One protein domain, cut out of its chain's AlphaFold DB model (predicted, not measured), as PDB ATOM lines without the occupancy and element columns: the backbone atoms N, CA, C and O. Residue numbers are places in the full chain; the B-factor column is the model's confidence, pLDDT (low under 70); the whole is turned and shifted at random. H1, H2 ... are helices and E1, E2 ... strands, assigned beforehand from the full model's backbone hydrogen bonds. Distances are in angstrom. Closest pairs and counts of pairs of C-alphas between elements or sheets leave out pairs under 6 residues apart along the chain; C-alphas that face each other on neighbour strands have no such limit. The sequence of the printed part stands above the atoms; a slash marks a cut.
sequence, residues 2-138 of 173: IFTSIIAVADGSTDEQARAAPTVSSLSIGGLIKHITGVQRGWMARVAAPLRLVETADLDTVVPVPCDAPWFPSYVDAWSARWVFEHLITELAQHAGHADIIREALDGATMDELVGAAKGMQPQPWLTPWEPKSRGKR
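This is residues 2 to 138 of the 173 residues of an uncharacterized protein of Mycolicibacterium sarraceniae (UniProt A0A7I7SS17). Two long helices, H3 and H5, lie side by side and run opposite ways; toward the end where H3 begins and H5 finishes, the shorter H1 packs on both, with H6 crossing H1. The small strand hairpin E1 E2 sits at the other end, where H5 begins, and a long stretch with no named element, residues 119 to 138, follows H6. The printed part has 137 residues with six named helices and two named strands, in the order H1 H2 H3 H4 E1 E2 H5 H6; the sheet E1 - E2 is antiparallel and the class is mostly helix. The whole is loose, with a radius of gyration of the C-alphas of 18.0 A and spans of 50 by 35 by 24 A.

Strands E1, residues 62 to 64, and E2, residues 78 to 80, form an antiparallel hairpin at 144 degrees, with N 63 and O 79 within hydrogen-bond range at 2.7 A and N 79 and O 63 at 2.9 A. The closest C-alphas of E1 and H5, residues 81 to 107, are those of Val 63 and Ala 81, 6.1 A apart. H3, residues 29 to 46, touches H5 at a shallow tilt of 11 degrees, opposite ways, closest at the C-alphas of Ile 29 and Ala 99, 5.5 A. H1, residues 2 to 10, touches residues 92 to 103 of H5 at a shallow tilt of 31 degrees, the same way, closest at the C-alphas of Ile 6 and Ala 96, 5.3 A. H1 also touches residues 29 to 33 of H3, opposite ways at a tilt of 37 degrees, only just steep; their closest C-alphas, Ala 10 and Ile 29, are 6.9 A apart. H6, residues 111 to 118, touches H1 about perpendicular, at 78 degrees, with the C-alphas of Ala 8 and Leu 114 closest at 5.5 A. The helix packing is part aligned, part crossed. H2, residues 15 to 19, touches residues 29 to 31 of H3, closest at the C-alphas of Ala 18 and Gly 30, 4.8 A. H4, residues 52 to 56, touches no helix. Every O i to N i+4 pair is within hydrogen-bond range in H1, H2, H4, H5 and H6, and 13 of 14 are in H3.

H5 is 38.9 A long, from C-alpha 81 at (-24.071, 26.930, 0.735) to C-alpha 107 at (-38.175, 15.863, 35.213). H3 is 26.1 A, H1 13.0 A and H6 10.5 A long. H1 begins at C-alpha 2, (-25.446, 23.528, 20.074).

The C-alphas farthest apart, of Tyr 75 and Pro 125, are 55.1 A apart. The printed part has no cut, and the link from E1 to E2, 13 residues, is long. Mean pLDDT of the printed part is 81.5; residues 2 to 4, 47 to 56 and 133 to 138 are under 70.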
ATOM      1  N   ILE A   2     -24.069  23.900  20.481       58.81
ATOM      2  CA  ILE A   2     -25.446  23.528  20.074       58.81
ATOM      3  C   ILE A   2     -25.625  22.009  19.838       58.81
ATOM      4  O   ILE A   2     -26.588  21.415  20.304       58.81
ATOM      5  N   PHE A   3     -24.677  21.339  19.173       63.16
ATOM      6  CA  PHE A   3     -24.738  19.874  19.018       63.16
ATOM      7  C   PHE A   3     -24.643  19.127  20.353       63.16
ATOM      8  O   PHE A   3     -25.291  18.108  20.558       63.16
ATOM      9  N   THR A   4     -23.875  19.668  21.294       67.00
ATOM     10  CA  THR A   4     -23.724  19.082  22.626       67.00
ATOM     11  C   THR A   4     -25.022  19.174  23.430       67.00
ATOM     12  O   THR A   4     -25.323  18.247  24.173       67.00
ATOM     13  N   SER A   5     -25.809  20.247  23.274       72.88
ATOM     14  CA  SER A   5     -27.061  20.406  24.024       72.88
ATOM     15  C   SER A   5     -28.146  19.439  23.551       72.88
ATOM     16  O   SER A   5     -28.733  18.756  24.383       72.88
ATOM     17  N   ILE A   6     -28.361  19.281  22.236       76.19
ATOM     18  CA  ILE A   6     -29.392  18.355  21.724       76.19
ATOM     19  C   ILE A   6     -29.117  16.899  22.142       76.19
ATOM     20  O   ILE A   6     -30.046  16.146  22.433       76.19
ATOM     21  N   ILE A   7     -27.838  16.506  22.208       76.75
ATOM     22  CA  ILE A   7     -27.416  15.175  22.658       76.75
ATOM     23  C   ILE A   7     -27.589  15.046  24.174       76.75
ATOM     24  O   ILE A   7     -28.153  14.054  24.632       76.75
ATOM     25  N   ALA A   8     -27.172  16.050  24.951       79.88
ATOM     26  CA  ALA A   8     -27.303  16.039  26.408       79.88
ATOM     27  C   ALA A   8     -28.770  15.974  26.870       79.88
ATOM     28  O   ALA A   8     -29.080  15.266  27.820       79.88
ATOM     29  N   VAL A   9     -29.685  16.645  26.164       81.19
ATOM     30  CA  VAL A   9     -31.133  16.583  26.436       81.19
ATOM     31  C   VAL A   9     -31.717  15.193  26.201       81.19
ATOM     32  O   VAL A   9     -32.635  14.759  26.903       81.19
ATOM     33  N   ALA A  10     -31.202  14.489  25.197       79.56
ATOM     34  CA  ALA A  10     -31.616  13.131  24.895       79.56
ATOM     35  C   ALA A  10     -31.028  12.121  25.892       79.56
ATOM     36  O   ALA A  10     -31.657  11.098  26.185       79.56
ATOM     37  N   ASP A  11     -29.819  12.382  26.387       79.88
ATOM     38  CA  ASP A  11     -29.102  11.447  27.237       79.88
ATOM     39  C   ASP A  11     -29.802  11.231  28.583       79.88
ATOM     40  O   ASP A  11     -30.432  12.111  29.169       79.88
ATOM     41  N   GLY A  12     -29.766   9.986  29.049       74.12
ATOM     42  CA  GLY A  12     -30.450   9.580  30.275       74.12
ATOM     43  C   GLY A  12     -31.984   9.661  30.242       74.12
ATOM     44  O   GLY A  12     -32.607   9.308  31.245       74.12
ATOM     45  N   SER A  13     -32.614  10.077  29.134       79.06
ATOM     46  CA  SER A  13     -34.073  10.042  28.985       79.06
ATOM     47  C   SER A  13     -34.602   8.609  28.849       79.06
ATOM     48  O   SER A  13     -33.960   7.726  28.270       79.06
ATOM     49  N   THR A  14     -35.782   8.346  29.414       82.38
ATOM     50  CA  THR A  14     -36.472   7.063  29.217       82.38
ATOM     51  C   THR A  14     -37.226   7.040  27.886       82.38
ATOM     52  O   THR A  14     -37.581   8.080  27.338       82.38
ATOM     53  N   ASP A  15     -37.550   5.845  27.382       77.62
ATOM     54  CA  ASP A  15     -38.407   5.677  26.195       77.62
ATOM     55  C   ASP A  15     -39.767   6.386  26.332       77.62
ATOM     56  O   ASP A  15     -40.333   6.851  25.343       77.62
ATOM     57  N   GLU A  16     -40.309   6.433  27.550       83.25
ATOM     58  CA  GLU A  16     -41.560   7.123  27.858       83.25
ATOM     59  C   GLU A  16     -41.375   8.640  27.789       83.25
ATOM     60  O   GLU A  16     -42.114   9.306  27.069       83.25
ATOM     61  N   GLN A  17     -40.330   9.170  28.433       85.25
ATOM     62  CA  GLN A  17     -39.976  10.591  28.362       85.25
ATOM     63  C   GLN A  17     -39.707  11.040  26.921       85.25
ATOM     64  O   GLN A  17     -40.197  12.080  26.493       85.25
ATOM     65  N   ALA A  18     -38.990  10.233  26.138       86.12
ATOM     66  CA  ALA A  18     -38.678  10.544  24.748       86.12
ATOM     67  C   ALA A  18     -39.932  10.640  23.858       86.12
ATOM     68  O   ALA A  18     -39.913  11.355  22.855       86.12
ATOM     69  N   ARG A  19     -41.017   9.932  24.203       85.88
ATOM     70  CA  ARG A  19     -42.299   9.961  23.475       85.88
ATOM     71  C   ARG A  19     -43.315  10.934  24.067       85.88
ATOM     72  O   ARG A  19     -44.332  11.188  23.424       85.88
ATOM     73  N   ALA A  20     -43.073  11.441  25.270       86.75
ATOM     74  CA  ALA A  20     -44.000  12.319  25.956       86.75
ATOM     75  C   ALA A  20     -44.138  13.660  25.221       86.75
ATOM     76  O   ALA A  20     -43.161  14.224  24.725       86.75
ATOM     77  N   ALA A  21     -45.369  14.162  25.178       91.56
ATOM     78  CA  ALA A  21     -45.715  15.471  24.647       91.56
ATOM     79  C   ALA A  21     -46.355  16.287  25.781       91.56
ATOM     80  O   ALA A  21     -47.558  16.172  26.010       91.56
ATOM     81  N   PRO A  22     -45.564  17.052  26.558       89.25
ATOM     82  CA  PRO A  22     -46.045  17.689  27.789       89.25
ATOM     83  C   PRO A  22     -46.914  18.934  27.544       89.25
ATOM     84  O   PRO A  22     -47.351  19.580  28.492       89.25
ATOM     85  N   THR A  23     -47.170  19.289  26.283       89.62
ATOM     86  CA  THR A  23     -48.030  20.412  25.893       89.62
ATOM     87  C   THR A  23     -49.175  19.912  25.014       89.62
ATOM     88  O   THR A  23     -49.226  18.743  24.644       89.62
ATOM     89  N   VAL A  24     -50.095  20.801  24.634       89.62
ATOM     90  CA  VAL A  24     -51.192  20.467  23.704       89.62
ATOM     91  C   VAL A  24     -50.710  20.092  22.295       89.62
ATOM     92  O   VAL A  24     -51.466  19.509  21.522       89.62
ATOM     93  N   SER A  25     -49.467  20.434  21.946       87.12
ATOM     94  CA  SER A  25     -48.829  20.027  20.693       87.12
ATOM     95  C   SER A  25     -48.296  18.599  20.797       87.12
ATOM     96  O   SER A  25     -47.879  18.165  21.863       87.12
ATOM     97  N   SER A  26     -48.185  17.887  19.672       88.00
ATOM     98  CA  SER A  26     -47.540  16.566  19.594       88.00
ATOM     99  C   SER A  26     -46.002  16.610  19.700       88.00
ATOM    100  O   SER A  26     -45.319  15.674  19.273       88.00
ATOM    101  N   LEU A  27     -45.439  17.716  20.188       89.88
ATOM    102  CA  LEU A  27     -44.002  17.959  20.254       89.88
ATOM    103  C   LEU A  27     -43.362  17.122  21.370       89.88
ATOM    104  O   LEU A  27     -43.787  17.195  22.519       89.88
ATOM    105  N   SER A  28     -42.330  16.349  21.031       90.19
ATOM    106  CA  SER A  28     -41.602  15.462  21.952       90.19
ATOM    107  C   SER A  28     -40.100  15.506  21.674       90.19
ATOM    108  O   SER A  28     -39.697  15.792  20.543       90.19
ATOM    109  N   ILE A  29     -39.269  15.157  22.665       87.69
ATOM    110  CA  ILE A  29     -37.804  15.061  22.500       87.69
ATOM    111  C   ILE A  29     -37.461  14.102  21.351       87.69
ATOM    112  O   ILE A  29     -36.701  14.447  20.448       87.69
ATOM    113  N   GLY A  30     -38.080  12.918  21.316       84.06
ATOM    114  CA  GLY A  30     -37.862  11.943  20.248       84.06
ATOM    115  C   GLY A  30     -38.322  12.441  18.873       84.06
ATOM    116  O   GLY A  30     -37.668  12.162  17.865       84.06
ATOM    117  N   GLY A  31     -39.419  13.203  18.814       86.00
ATOM    118  CA  GLY A  31     -39.896  13.847  17.588       86.00
ATOM    119  C   GLY A  31     -38.923  14.903  17.059       86.00
ATOM    120  O   GLY A  31     -38.602  14.885  15.871       86.00
ATOM    121  N   LEU A  32     -38.410  15.762  17.945       87.06
ATOM    122  CA  LEU A  32     -37.420  16.797  17.632       87.06
ATOM    123  C   LEU A  32     -36.116  16.187  17.108       87.06
ATOM    124  O   LEU A  32     -35.664  16.538  16.021       87.06
ATOM    125  N   ILE A  33     -35.561  15.202  17.817       83.62
ATOM    126  CA  ILE A  33     -34.332  14.508  17.402       83.62
ATOM    127  C   ILE A  33     -34.500  13.877  16.017       83.62
ATOM    128  O   ILE A  33     -33.638  14.027  15.144       83.62
ATOM    129  N   LYS A  34     -35.624  13.185  15.786       82.19
ATOM    130  CA  LYS A  34     -35.931  12.577  14.487       82.19
ATOM    131  C   LYS A  34     -36.012  13.633  13.385       82.19
ATOM    132  O   LYS A  34     -35.468  13.416  12.302       82.19
ATOM    133  N   HIS A  35     -36.698  14.739  13.653       85.00
ATOM    134  CA  HIS A  35     -36.868  15.833  12.708       85.00
ATOM    135  C   HIS A  35     -35.518  16.451  12.317       85.00
ATOM    136  O   HIS A  35     -35.167  16.414  11.137       85.00
ATOM    137  N   ILE A  36     -34.721  16.903  13.292       82.50
ATOM    138  CA  ILE A  36     -33.406  17.521  13.057       82.50
ATOM    139  C   ILE A  36     -32.479  16.566  12.308       82.50
ATOM    140  O   ILE A  36     -31.836  16.961  11.342       82.50
ATOM    141  N   THR A  37     -32.438  15.289  12.706       79.69
ATOM    142  CA  THR A  37     -31.597  14.287  12.031       79.69
ATOM    143  C   THR A  37     -31.995  14.129  10.561       79.69
ATOM    144  O   THR A  37     -31.133  13.990   9.693       79.69
ATOM    145  N   GLY A  38     -33.298  14.157  10.258       77.69
ATOM    146  CA  GLY A  38     -33.809  14.114   8.889       77.69
ATOM    147  C   GLY A  38     -33.437  15.359   8.080       77.69
ATOM    148  O   GLY A  38     -32.943  15.227   6.962       77.69
ATOM    149  N   VAL A  39     -33.619  16.548   8.665       80.81
ATOM    150  CA  VAL A  39     -33.264  17.842   8.059       80.81
ATOM    151  C   VAL A  39     -31.768  17.895   7.761       80.81
ATOM    152  O   VAL A  39     -31.375  18.093   6.611       80.81
ATOM    153  N   GLN A  40     -30.932  17.619   8.761       78.19
ATOM    154  CA  GLN A  40     -29.480  17.616   8.630       78.19
ATOM    155  C   GLN A  40     -29.016  16.641   7.545       78.19
ATOM    156  O   GLN A  40     -28.267  17.041   6.661       78.19
ATOM    157  N   ARG A  41     -29.486  15.386   7.557       75.50
ATOM    158  CA  ARG A  41     -29.132  14.405   6.513       75.50
ATOM    159  C   ARG A  41     -29.594  14.847   5.131       75.50
ATOM    160  O   ARG A  41     -28.857  14.673   4.168       75.50
ATOM    161  N   GLY A  42     -30.790  15.421   5.028       76.25
ATOM    162  CA  GLY A  42     -31.314  15.938   3.772       76.25
ATOM    163  C   GLY A  42     -30.410  17.021   3.187       76.25
ATOM    164  O   GLY A  42     -30.017  16.926   2.026       76.25
ATOM    165  N   TRP A  43     -30.053  18.029   3.976       76.38
ATOM    166  CA  TRP A  43     -29.181  19.112   3.520       76.38
ATOM    167  C   TRP A  43     -27.744  18.646   3.276       76.38
ATOM    168  O   TRP A  43     -27.161  18.975   2.249       76.38
ATOM    169  N   MET A  44     -27.197  17.802   4.155       73.44
ATOM    170  CA  MET A  44     -25.842  17.258   4.013       73.44
ATOM    171  C   MET A  44     -25.695  16.274   2.852       73.44
ATOM    172  O   MET A  44     -24.598  16.131   2.346       73.44
ATOM    173  N   ALA A  45     -26.753  15.596   2.402       73.62
ATOM    174  CA  ALA A  45     -26.689  14.780   1.185       73.62
ATOM    175  C   ALA A  45     -26.649  15.636  -0.094       73.62
ATOM    176  O   ALA A  45     -26.223  15.160  -1.143       73.62
ATOM    177  N   ARG A  46     -27.120  16.887  -0.015       71.75
ATOM    178  CA  ARG A  46     -27.160  17.838  -1.140       71.75
ATOM    179  C   ARG A  46     -25.858  18.623  -1.280       71.75
ATOM    180  O   ARG A  46     -25.538  19.089  -2.366       71.75
ATOM    181  N   VAL A  47     -25.104  18.732  -0.191       63.50
ATOM    182  CA  VAL A  47     -23.747  19.277  -0.161       63.50
ATOM    183  C   VAL A  47     -22.773  18.099  -0.239       63.50
ATOM    184  O   VAL A  47     -22.825  17.206   0.596       63.50
ATOM    185  N   ALA A  48     -21.890  18.035  -1.236       56.81
ATOM    186  CA  ALA A  48     -20.919  16.942  -1.327       56.81
ATOM    187  C   ALA A  48     -19.953  16.953  -0.111       56.81
ATOM    188  O   ALA A  48     -19.009  17.730  -0.087       56.81
ATOM    189  N   ALA A  49     -20.200  16.064   0.865       50.69
ATOM    190  CA  ALA A  49     -19.459  15.781   2.112       50.69
ATOM    191  C   ALA A  49     -19.516  16.836   3.261       50.69
ATOM    192  O   ALA A  49     -19.511  18.041   3.007       50.69
ATOM    193  N   PRO A  50     -19.567  16.419   4.556       53.84
ATOM    194  CA  PRO A  50     -19.992  17.278   5.667       53.84
ATOM    195  C   PRO A  50     -18.845  17.816   6.548       53.84
ATOM    196  O   PRO A  50     -17.820  17.170   6.758       53.84
ATOM    197  N   LEU A  51     -19.083  19.007   7.111       52.41
ATOM    198  CA  LEU A  51     -18.329  19.757   8.136       52.41
ATOM    199  C   LEU A  51     -16.885  20.175   7.811       52.41
ATOM    200  O   LEU A  51     -16.556  21.326   8.083       52.41
ATOM    201  N   ARG A  52     -16.061  19.354   7.141       51.31
ATOM    202  CA  ARG A  52     -14.773  19.835   6.592       51.31
ATOM    203  C   ARG A  52     -14.969  20.864   5.477       51.31
ATOM    204  O   ARG A  52     -14.128  21.737   5.303       51.31
ATOM    205  N   LEU A  53     -16.125  20.839   4.809       55.38
ATOM    206  CA  LEU A  53     -16.511  21.893   3.879       55.38
ATOM    207  C   LEU A  53     -16.732  23.242   4.578       55.38
ATOM    208  O   LEU A  53     -16.540  24.252   3.944       55.38
ATOM    209  N   VAL A  54     -17.075  23.363   5.862       59.78
ATOM    210  CA  VAL A  54     -17.221  24.732   6.419       59.78
ATOM    211  C   VAL A  54     -15.872  25.472   6.429       59.78
ATOM    212  O   VAL A  54     -15.832  26.686   6.260       59.78
ATOM    213  N   GLU A  55     -14.769  24.729   6.543       60.31
ATOM    214  CA  GLU A  55     -13.410  25.274   6.470       60.31
ATOM    215  C   GLU A  55     -12.884  25.403   5.031       60.31
ATOM    216  O   GLU A  55     -12.052  26.267   4.766       60.31
ATOM    217  N   THR A  56     -13.346  24.558   4.099       66.94
ATOM    218  CA  THR A  56     -12.791  24.476   2.732       66.94
ATOM    219  C   THR A  56     -13.795  24.735   1.605       66.94
ATOM    220  O   THR A  56     -13.417  24.682   0.437       66.94
ATOM    221  N   ALA A  57     -15.073  24.944   1.908       70.50
ATOM    222  CA  ALA A  57     -16.120  25.192   0.927       70.50
ATOM    223  C   ALA A  57     -16.065  26.634   0.484       70.50
ATOM    224  O   ALA A  57     -15.994  27.563   1.292       70.50
ATOM    225  N   ASP A  58     -16.271  26.805  -0.810       81.75
ATOM    226  CA  ASP A  58     -16.819  28.044  -1.305       81.75
ATOM    227  C   ASP A  58     -18.261  28.183  -0.784       81.75
ATOM    228  O   ASP A  58     -19.169  27.454  -1.194       81.75
ATOM    229  N   LEU A  59     -18.468  29.099   0.161       84.75
ATOM    230  CA  LEU A  59     -19.777  29.377   0.754       84.75
ATOM    231  C   LEU A  59     -20.777  29.953  -0.259       84.75
ATOM    232  O   LEU A  59     -21.982  29.939   0.005       84.75
ATOM    233  N   ASP A  60     -20.308  30.407  -1.417       87.56
ATOM    234  CA  ASP A  60     -21.152  30.904  -2.497       87.56
ATOM    235  C   ASP A  60     -21.493  29.793  -3.513       87.56
ATOM    236  O   ASP A  60     -22.248  30.024  -4.459       87.56
ATOM    237  N   THR A  61     -21.035  28.553  -3.266       86.38
ATOM    238  CA  THR A  61     -21.441  27.354  -4.015       86.38
ATOM    239  C   THR A  61     -22.960  27.251  -4.088       86.38
ATOM    240  O   THR A  61     -23.659  27.336  -3.076       86.38
ATOM    241  N   VAL A  62     -23.463  27.001  -5.294       88.12
ATOM    242  CA  VAL A  62     -24.888  26.859  -5.586       88.12
ATOM    243  C   VAL A  62     -25.378  25.464  -5.179       88.12
ATOM    244  O   VAL A  62     -24.892  24.451  -5.676       88.12
ATOM    245  N   VAL A  63     -26.369  25.420  -4.290       87.12
ATOM    246  CA  VAL A  63     -27.062  24.219  -3.816       87.12
ATOM    247  C   VAL A  63     -28.472  24.197  -4.419       87.12
ATOM    248  O   VAL A  63     -29.283  25.066  -4.084       87.12
ATOM    249  N   PRO A  64     -28.798  23.236  -5.302       87.19
ATOM    250  CA  PRO A  64     -30.088  23.201  -5.984       87.19
ATOM    251  C   PRO A  64     -31.240  22.892  -5.021       87.19
ATOM    252  O   PRO A  64     -31.132  22.017  -4.153       87.19
ATOM    253  N   VAL A  65     -32.364  23.588  -5.207       86.00
ATOM    254  CA  VAL A  65     -33.605  23.330  -4.469       86.00
ATOM    255  C   VAL A  65     -34.420  22.270  -5.208       86.00
ATOM    256  O   VAL A  65     -34.643  22.395  -6.411       86.00
ATOM    257  N   PRO A  66     -34.889  21.213  -4.530       77.94
ATOM    258  CA  PRO A  66     -35.783  20.245  -5.149       77.94
ATOM    259  C   PRO A  66     -37.151  20.867  -5.450       77.94
ATOM    260  O   PRO A  66     -37.861  21.287  -4.537       77.94
ATOM    261  N   CYS A  67     -37.548  20.873  -6.723       77.94
ATOM    262  CA  CYS A  67     -38.862  21.363  -7.152       77.94
ATOM    263  C   CYS A  67     -39.994  20.339  -6.939       77.94
ATOM    264  O   CYS A  67     -41.161  20.652  -7.158       77.94
ATOM    265  N   ASP A  68     -39.660  19.103  -6.559       78.81
ATOM    266  CA  ASP A  68     -40.599  17.993  -6.361       78.81
ATOM    267  C   ASP A  68     -41.232  17.973  -4.959       78.81
ATOM    268  O   ASP A  68     -42.227  17.282  -4.731       78.81
ATOM    269  N   ALA A  69     -40.686  18.748  -4.020       79.81
ATOM    270  CA  ALA A  69     -41.171  18.842  -2.653       79.81
ATOM    271  C   ALA A  69     -42.088  20.070  -2.462       79.81
ATOM    272  O   ALA A  69     -41.648  21.203  -2.653       79.81
ATOM    273  N   PRO A  70     -43.343  19.888  -2.002       82.38
ATOM    274  CA  PRO A  70     -44.345  20.959  -1.955       82.38
ATOM    275  C   PRO A  70     -44.076  22.050  -0.906       82.38
ATOM    276  O   PRO A  70     -44.745  23.078  -0.910       82.38
ATOM    277  N   TRP A  71     -43.139  21.828   0.017       82.81
ATOM    278  CA  TRP A  71     -42.752  22.806   1.041       82.81
ATOM    279  C   TRP A  71     -41.621  23.740   0.593       82.81
ATOM    280  O   TRP A  71     -41.326  24.699   1.303       82.81
ATOM    281  N   PHE A  72     -40.979  23.480  -0.551       84.56
ATOM    282  CA  PHE A  72     -40.008  24.408  -1.115       84.56
ATOM    283  C   PHE A  72     -40.696  25.423  -2.034       84.56
ATOM    284  O   PHE A  72     -41.633  25.066  -2.753       84.56
ATOM    285  N   PRO A  73     -40.255  26.693  -2.041       85.44
ATOM    286  CA  PRO A  73     -40.815  27.679  -2.952       85.44
ATOM    287  C   PRO A  73     -40.498  27.296  -4.402       85.44
ATOM    288  O   PRO A  73     -39.335  27.176  -4.773       85.44
ATOM    289  N   SER A  74     -41.525  27.166  -5.242       85.75
ATOM    290  CA  SER A  74     -41.376  26.724  -6.639       85.75
ATOM    291  C   SER A  74     -40.639  27.715  -7.547       85.75
ATOM    292  O   SER A  74     -40.364  27.402  -8.697       85.75
ATOM    293  N   TYR A  75     -40.399  28.935  -7.064       87.50
ATOM    294  CA  TYR A  75     -39.716  30.011  -7.785       87.50
ATOM    295  C   TYR A  75     -38.239  30.152  -7.391       87.50
ATOM    296  O   TYR A  75     -37.584  31.098  -7.823       87.50
ATOM    297  N   VAL A  76     -37.725  29.271  -6.529       89.12
ATOM    298  CA  VAL A  76     -36.323  29.273  -6.112       89.12
ATOM    299  C   VAL A  76     -35.640  28.046  -6.695       89.12
ATOM    300  O   VAL A  76     -35.921  26.930  -6.275       89.12
ATOM    301  N   ASP A  77     -34.717  28.266  -7.628       87.88
ATOM    302  CA  ASP A  77     -33.977  27.176  -8.275       87.88
ATOM    303  C   ASP A  77     -32.792  26.685  -7.422       87.88
ATOM    304  O   ASP A  77     -32.431  25.506  -7.453       87.88
ATOM    305  N   ALA A  78     -32.168  27.579  -6.644       89.88
ATOM    306  CA  ALA A  78     -31.023  27.256  -5.794       89.88
ATOM    307  C   ALA A  78     -30.799  28.265  -4.651       89.88
ATOM    308  O   ALA A  78     -31.185  29.432  -4.745       89.88
ATOM    309  N   TRP A  79     -30.097  27.821  -3.606       90.75
ATOM    310  CA  TRP A  79     -29.532  28.656  -2.538       90.75
ATOM    311  C   TRP A  79     -28.006  28.568  -2.527       90.75
ATOM    312  O   TRP A  79     -27.436  27.630  -3.071       90.75
ATOM    313  N   SER A  80     -27.325  29.512  -1.878       90.06
ATOM    314  CA  SER A  80     -25.895  29.356  -1.600       90.06
ATOM    315  C   SER A  80     -25.661  28.395  -0.433       90.06
ATOM    316  O   SER A  80     -26.495  28.275   0.472       90.06
ATOM    317  N   ALA A  81     -24.497  27.745  -0.401       85.56
ATOM    318  CA  ALA A  81     -24.071  26.930   0.735       85.56
ATOM    319  C   ALA A  81     -24.100  27.732   2.050       85.56
ATOM    320  O   ALA A  81     -24.508  27.204   3.082       85.56
ATOM    321  N   ARG A  82     -23.765  29.029   2.005       88.50
ATOM    322  CA  ARG A  82     -23.905  29.975   3.121       88.50
ATOM    323  C   ARG A  82     -25.314  29.984   3.701       88.50
ATOM    324  O   ARG A  82     -25.467  29.794   4.904       88.50
ATOM    325  N   TRP A  83     -26.320  30.179   2.849       90.81
ATOM    326  CA  TRP A  83     -27.718  30.208   3.274       90.81
ATOM    327  C   TRP A  83     -28.123  28.868   3.892       90.81
ATOM    328  O   TRP A  83     -28.739  28.840   4.952       90.81
ATOM    329  N   VAL A  84     -27.711  27.751   3.281       86.19
ATOM    330  CA  VAL A  84     -28.006  26.404   3.793       86.19
ATOM    331  C   VAL A  84     -27.394  26.185   5.180       86.19
ATOM    332  O   VAL A  84     -28.069  25.668   6.069       86.19
ATOM    333  N   PHE A  85     -26.141  26.593   5.396       84.62
ATOM    334  CA  PHE A  85     -25.492  26.472   6.703       84.62
ATOM    335  C   PHE A  85     -26.134  27.373   7.760       84.62
ATOM    336  O   PHE A  85     -26.375  26.914   8.874       84.62
ATOM    337  N   GLU A  86     -26.452  28.623   7.423       87.75
ATOM    338  CA  GLU A  86     -27.155  29.538   8.331       87.75
ATOM    339  C   GLU A  86     -28.543  29.003   8.708       87.75
ATOM    340  O   GLU A  86     -28.923  29.005   9.883       87.75
ATOM    341  N   HIS A  87     -29.272  28.469   7.727       86.31
ATOM    342  CA  HIS A  87     -30.566  27.840   7.942       86.31
ATOM    343  C   HIS A  87     -30.446  26.618   8.864       86.31
ATOM    344  O   HIS A  87     -31.187  26.515   9.838       86.31
ATOM    345  N   LEU A  88     -29.462  25.739   8.640       84.25
ATOM    346  CA  LEU A  88     -29.202  24.589   9.513       84.25
ATOM    347  C   LEU A  88     -28.853  24.996  10.949       84.25
ATOM    348  O   LEU A  88     -29.337  24.365  11.887       84.25
ATOM    349  N   ILE A  89     -28.028  26.030  11.132       84.06
ATOM    350  CA  ILE A  89     -27.677  26.541  12.466       84.06
ATOM    351  C   ILE A  89     -28.929  27.060  13.178       84.06
ATOM    352  O   ILE A  89     -29.142  26.739  14.348       84.06
ATOM    353  N   THR A  90     -29.761  27.825  12.470       86.88
ATOM    354  CA  THR A  90     -30.992  28.412  13.014       86.88
ATOM    355  C   THR A  90     -31.997  27.336  13.411       86.88
ATOM    356  O   THR A  90     -32.473  27.336  14.547       86.88
ATOM    357  N   GLU A  91     -32.260  26.377  12.521       85.69
ATOM    358  CA  GLU A  91     -33.135  25.238  12.809       85.69
ATOM    359  C   GLU A  91     -32.626  24.464  14.028       85.69
ATOM    360  O   GLU A  91     -33.369  24.218  14.979       85.69
ATOM    361  N   LEU A  92     -31.333  24.128  14.055       83.81
ATOM    362  CA  LEU A  92     -30.749  23.374  15.158       83.81
ATOM    363  C   LEU A  92     -30.868  24.123  16.495       83.81
ATOM    364  O   LEU A  92     -31.222  23.510  17.501       83.81
ATOM    365  N   ALA A  93     -30.608  25.433  16.512       82.62
ATOM    366  CA  ALA A  93     -30.740  26.257  17.711       82.62
ATOM    367  C   ALA A  93     -32.191  26.312  18.216       82.62
ATOM    368  O   ALA A  93     -32.430  26.159  19.415       82.62
ATOM    369  N   GLN A  94     -33.164  26.475  17.313       87.88
ATOM    370  CA  GLN A  94     -34.580  26.510  17.671       87.88
ATOM    371  C   GLN A  94     -35.050  25.173  18.256       87.88
ATOM    372  O   GLN A  94     -35.715  25.141  19.294       87.88
ATOM    373  N   HIS A  95     -34.678  24.055  17.630       88.38
ATOM    374  CA  HIS A  95     -35.068  22.734  18.121       88.38
ATOM    375  C   HIS A  95     -34.351  22.343  19.417       88.38
ATOM    376  O   HIS A  95     -34.959  21.664  20.243       88.38
ATOM    377  N   ALA A  96     -33.109  22.790  19.631       86.06
ATOM    378  CA  ALA A  96     -32.413  22.611  20.904       86.06
ATOM    379  C   ALA A  96     -33.166  23.299  22.054       86.06
ATOM    380  O   ALA A  96     -33.474  22.644  23.045       86.06
ATOM    381  N   GLY A  97     -33.573  24.561  21.876       86.69
ATOM    382  CA  GLY A  97     -34.355  25.278  22.890       86.69
ATOM    383  C   GLY A  97     -35.716  24.632  23.175       86.69
ATOM    384  O   GLY A  97     -36.144  24.553  24.326       86.69
ATOM    385  N   HIS A  98     -36.395  24.100  22.153       92.19
ATOM    386  CA  HIS A  98     -37.621  23.326  22.371       92.19
ATOM    387  C   HIS A  98     -37.370  22.035  23.161       92.19
ATOM    388  O   HIS A  98     -38.186  21.667  24.009       92.19
ATOM    389  N   ALA A  99     -36.268  21.337  22.878       89.31
ATOM    390  CA  ALA A  99     -35.917  20.108  23.574       89.31
ATOM    391  C   ALA A  99     -35.606  20.384  25.055       89.31
ATOM    392  O   ALA A  99     -36.091  19.638  25.907       89.31
ATOM    393  N   ASP A 100     -34.894  21.476  25.354       90.56
ATOM    394  CA  ASP A 100     -34.599  21.926  26.721       90.56
ATOM    395  C   ASP A 100     -35.892  22.152  27.524       90.56
ATOM    396  O   ASP A 100     -36.066  21.565  28.592       90.56
ATOM    397  N   ILE A 101     -36.854  22.910  26.978       92.31
ATOM    398  CA  ILE A 101     -38.135  23.192  27.656       92.31
ATOM    399  C   ILE A 101     -38.930  21.906  27.915       92.31
ATOM    400  O   ILE A 101     -39.528  21.738  28.979       92.31
ATOM    401  N   ILE A 102     -38.957  20.979  26.951       91.81
ATOM    402  CA  ILE A 102     -39.650  19.698  27.134       91.81
ATOM    403  C   ILE A 102     -38.968  18.880  28.227       91.81
ATOM    404  O   ILE A 102     -39.652  18.271  29.046       91.81
ATOM    405  N   ARG A 103     -37.635  18.855  28.256       90.81
ATOM    406  CA  ARG A 103     -36.878  18.109  29.259       90.81
ATOM    407  C   ARG A 103     -37.102  18.666  30.661       90.81
ATOM    408  O   ARG A 103     -37.446  17.895  31.555       90.81
ATOM    409  N   GLU A 104     -37.035  19.984  30.811       93.06
ATOM    410  CA  GLU A 104     -37.332  20.672  32.067       93.06
ATOM    411  C   GLU A 104     -38.756  20.352  32.553       93.06
ATOM    412  O   GLU A 104     -38.957  20.011  33.718       93.06
ATOM    413  N   ALA A 105     -39.744  20.341  31.651       92.00
ATOM    414  CA  ALA A 105     -41.126  20.004  31.992       92.00
ATOM    415  C   ALA A 105     -41.330  18.536  32.422       92.00
ATOM    416  O   ALA A 105     -42.293  18.237  33.132       92.00
ATOM    417  N   LEU A 106     -40.469  17.608  31.988       89.56
ATOM    418  CA  LEU A 106     -40.618  16.177  32.269       89.56
ATOM    419  C   LEU A 106     -40.027  15.761  33.616       89.56
ATOM    420  O   LEU A 106     -40.621  14.938  34.313       89.56
ATOM    421  N   ASP A 107     -38.848  16.265  33.973       88.00
ATOM    422  CA  ASP A 107     -38.175  15.863  35.213       88.00
ATOM    423  C   ASP A 107     -37.427  16.985  35.944       88.00
ATOM    424  O   ASP A 107     -36.850  16.722  37.009       88.00
ATOM    425  N   GLY A 108     -37.515  18.223  35.450       90.38
ATOM    426  CA  GLY A 108     -36.875  19.406  36.021       90.38
ATOM    427  C   GLY A 108     -35.397  19.556  35.672       90.38
ATOM    428  O   GLY A 108     -34.760  20.447  36.219       90.38
ATOM    429  N   ALA A 109     -34.837  18.689  34.820       90.56
ATOM    430  CA  ALA A 109     -33.440  18.791  34.414       90.56
ATOM    431  C   ALA A 109     -33.214  20.010  33.518       90.56
ATOM    432  O   ALA A 109     -33.888  20.161  32.496       90.56
ATOM    433  N   THR A 110     -32.230  20.832  33.868       91.31
ATOM    434  CA  THR A 110     -31.829  21.986  33.055       91.31
ATOM    435  C   THR A 110     -30.634  21.654  32.158       91.31
ATOM    436  O   THR A 110     -29.880  20.708  32.407       91.31
ATOM    437  N   MET A 111     -30.451  22.440  31.093       89.38
ATOM    438  CA  MET A 111     -29.414  22.206  30.080       89.38
ATOM    439  C   MET A 111     -28.006  22.115  30.683       89.38
ATOM    440  O   MET A 111     -27.268  21.178  30.378       89.38
ATOM    441  N   ASP A 112     -27.639  23.040  31.575       88.38
ATOM    442  CA  ASP A 112     -26.296  23.076  32.160       88.38
ATOM    443  C   ASP A 112     -26.006  21.826  33.003       88.38
ATOM    444  O   ASP A 112     -24.906  21.269  32.934       88.38
ATOM    445  N   GLU A 113     -26.991  21.344  33.764       91.44
ATOM    446  CA  GLU A 113     -26.866  20.135  34.588       91.44
ATOM    447  C   GLU A 113     -26.682  18.889  33.713       91.44
ATOM    448  O   GLU A 113     -25.830  18.043  34.005       91.44
ATOM    449  N   LEU A 114     -27.433  18.793  32.610       89.12
ATOM    450  CA  LEU A 114     -27.344  17.696  31.640       89.12
ATOM    451  C   LEU A 114     -26.006  17.706  30.896       89.12
ATOM    452  O   LEU A 114     -25.362  16.666  30.759       89.12
ATOM    453  N   VAL A 115     -25.540  18.878  30.460       86.38
ATOM    454  CA  VAL A 115     -24.220  19.026  29.832       86.38
ATOM    455  C   VAL A 115     -23.107  18.708  30.829       86.38
ATOM    456  O   VAL A 115     -22.132  18.048  30.464       86.38
ATOM    457  N   GLY A 116     -23.243  19.141  32.084       87.12
ATOM    458  CA  GLY A 116     -22.315  18.803  33.160       87.12
ATOM    459  C   GLY A 116     -22.216  17.293  33.376       87.12
ATOM    460  O   GLY A 116     -21.106  16.758  33.448       87.12
ATOM    461  N   ALA A 117     -23.357  16.601  33.395       87.25
ATOM    462  CA  ALA A 117     -23.422  15.146  33.506       87.25
ATOM    463  C   ALA A 117     -22.784  14.445  32.298       87.25
ATOM    464  O   ALA A 117     -21.926  13.581  32.477       87.25
ATOM    465  N   ALA A 118     -23.129  14.862  31.075       83.56
ATOM    466  CA  ALA A 118     -22.586  14.287  29.843       83.56
ATOM    467  C   ALA A 118     -21.060  14.453  29.739       83.56
ATOM    468  O   ALA A 118     -20.360  13.580  29.232       83.56
ATOM    469  N   LYS A 119     -20.524  15.558  30.267       82.62
ATOM    470  CA  LYS A 119     -19.081  15.827  30.330       82.62
ATOM    471  C   LYS A 119     -18.376  15.170  31.521       82.62
ATOM    472  O   LYS A 119     -17.172  15.363  31.676       82.62
ATOM    473  N   GLY A 120     -19.093  14.443  32.380       85.94
ATOM    474  CA  GLY A 120     -18.529  13.839  33.591       85.94
ATOM    475  C   GLY A 120     -17.951  14.866  34.570       85.94
ATOM    476  O   GLY A 120     -16.987  14.572  35.280       85.94
ATOM    477  N   MET A 121     -18.491  16.088  34.579       89.44
ATOM    478  CA  MET A 121     -18.038  17.139  35.485       89.44
ATOM    479  C   MET A 121     -18.312  16.734  36.933       89.44
ATOM    480  O   MET A 121     -19.302  16.078  37.232       89.44
ATOM    481  N   GLN A 122     -17.433  17.136  37.848       93.19
ATOM    482  CA  GLN A 122     -17.703  17.019  39.281       93.19
ATOM    483  C   GLN A 122     -18.646  18.145  39.730       93.19
ATOM    484  O   GLN A 122     -18.614  19.216  39.110       93.19
ATOM    485  N   PRO A 123     -19.436  17.958  40.804       94.38
ATOM    486  CA  PRO A 123     -20.261  19.019  41.372       94.38
ATOM    487  C   PRO A 123     -19.446  20.280  41.678       94.38
ATOM    488  O   PRO A 123     -18.376  20.215  42.283       94.38
ATOM    489  N   GLN A 124     -19.960  21.427  41.242       91.31
ATOM    490  CA  GLN A 124     -19.399  22.756  41.468       91.31
ATOM    491  C   GLN A 124     -20.368  23.588  42.320       91.31
ATOM    492  O   GLN A 124     -21.569  23.314  42.319       91.31
ATOM    493  N   PRO A 125     -19.907  24.658  42.995       94.94
ATOM    494  CA  PRO A 125     -20.782  25.504  43.813       94.94
ATOM    495  C   PRO A 125     -21.974  26.124  43.064       94.94
ATOM    496  O   PRO A 125     -22.968  26.479  43.687       94.94
ATOM    497  N   TRP A 126     -21.873  26.268  41.741       87.50
ATOM    498  CA  TRP A 126     -22.895  26.857  40.869       87.50
ATOM    499  C   TRP A 126     -23.519  25.853  39.888       87.50
ATOM    500  O   TRP A 126     -24.341  26.246  39.068       87.50
ATOM    501  N   LEU A 127     -23.102  24.583  39.919       91.56
ATOM    502  CA  LEU A 127     -23.568  23.568  38.979       91.56
ATOM    503  C   LEU A 127     -23.496  22.183  39.613       91.56
ATOM    504  O   LEU A 127     -22.408  21.683  39.895       91.56
ATOM    505  N   THR A 128     -24.645  21.531  39.756       93.44
ATOM    506  CA  THR A 128     -24.697  20.111  40.115       93.44
ATOM    507  C   THR A 128     -25.026  19.313  38.856       93.44
ATOM    508  O   THR A 128     -26.108  19.498  38.310       93.44
ATOM    509  N   PRO A 129     -24.114  18.461  38.355       92.44
ATOM    510  CA  PRO A 129     -24.412  17.559  37.248       92.44
ATOM    511  C   PRO A 129     -25.701  16.776  37.503       92.44
ATOM    512  O   PRO A 129     -25.922  16.283  38.609       92.44
ATOM    513  N   TRP A 130     -26.541  16.667  36.479       92.25
ATOM    514  CA  TRP A 130     -27.811  15.964  36.589       92.25
ATOM    515  C   TRP A 130     -27.599  14.467  36.843       92.25
ATOM    516  O   TRP A 130     -26.804  13.812  36.166       92.25
ATOM    517  N   GLU A 131     -28.375  13.901  37.768       85.44
ATOM    518  CA  GLU A 131     -28.435  12.459  37.995       85.44
ATOM    519  C   GLU A 131     -29.838  11.906  37.694       85.44
ATOM    520  O   GLU A 131     -30.846  12.511  38.079       85.44
ATOM    521  N   PRO A 132     -29.948  10.724  37.054       75.31
ATOM    522  CA  PRO A 132     -31.244  10.115  36.796       75.31
ATOM    523  C   PRO A 132     -31.961   9.759  38.100       75.31
ATOM    524  O   PRO A 132     -31.505   8.895  38.849       75.31
ATOM    525  N   LYS A 133     -33.156  10.324  38.313       69.62
ATOM    526  CA  LYS A 133     -34.046   9.955  39.435       69.62
ATOM    527  C   LYS A 133     -34.391   8.456  39.434       69.62
ATOM    528  O   LYS A 133     -34.604   7.862  40.486       69.62
ATOM    529  N   SER A 134     -34.429   7.836  38.251       60.22
ATOM    530  CA  SER A 134     -34.426   6.381  38.074       60.22
ATOM    531  C   SER A 134     -33.835   6.010  36.708       60.22
ATOM    532  O   SER A 134     -34.184   6.611  35.692       60.22
ATOM    533  N   ARG A 135     -32.942   5.011  36.638       54.50
ATOM    534  CA  ARG A 135     -32.549   4.419  35.346       54.50
ATOM    535  C   ARG A 135     -33.696   3.535  34.857       54.50
ATOM    536  O   ARG A 135     -33.749   2.349  35.180       54.50
ATOM    537  N   GLY A 136     -34.618   4.103  34.083       51.91
ATOM    538  CA  GLY A 136     -35.566   3.302  33.310       51.91
ATOM    539  C   GLY A 136     -34.816   2.276  32.448       51.91
ATOM    540  O   GLY A 136     -33.701   2.536  31.987       51.91
ATOM    541  N   LYS A 137     -35.393   1.085  32.240       48.75
ATOM    542  CA  LYS A 137     -34.808   0.090  31.329       48.75
ATOM    543  C   LYS A 137     -34.738   0.699  29.924       48.75
ATOM    544  O   LYS A 137     -35.770   0.836  29.274       48.75
ATOM    545  N   ARG A 138     -33.538   1.049  29.449       51.81
ATOM    546  CA  ARG A 138     -33.328   1.363  28.028       51.81
ATOM    547  C   ARG A 138     -33.709   0.127  27.222       51.81
ATOM    548  O   ARG A 138     -33.185  -0.956  27.474       51.81
TER     549      ARG A 138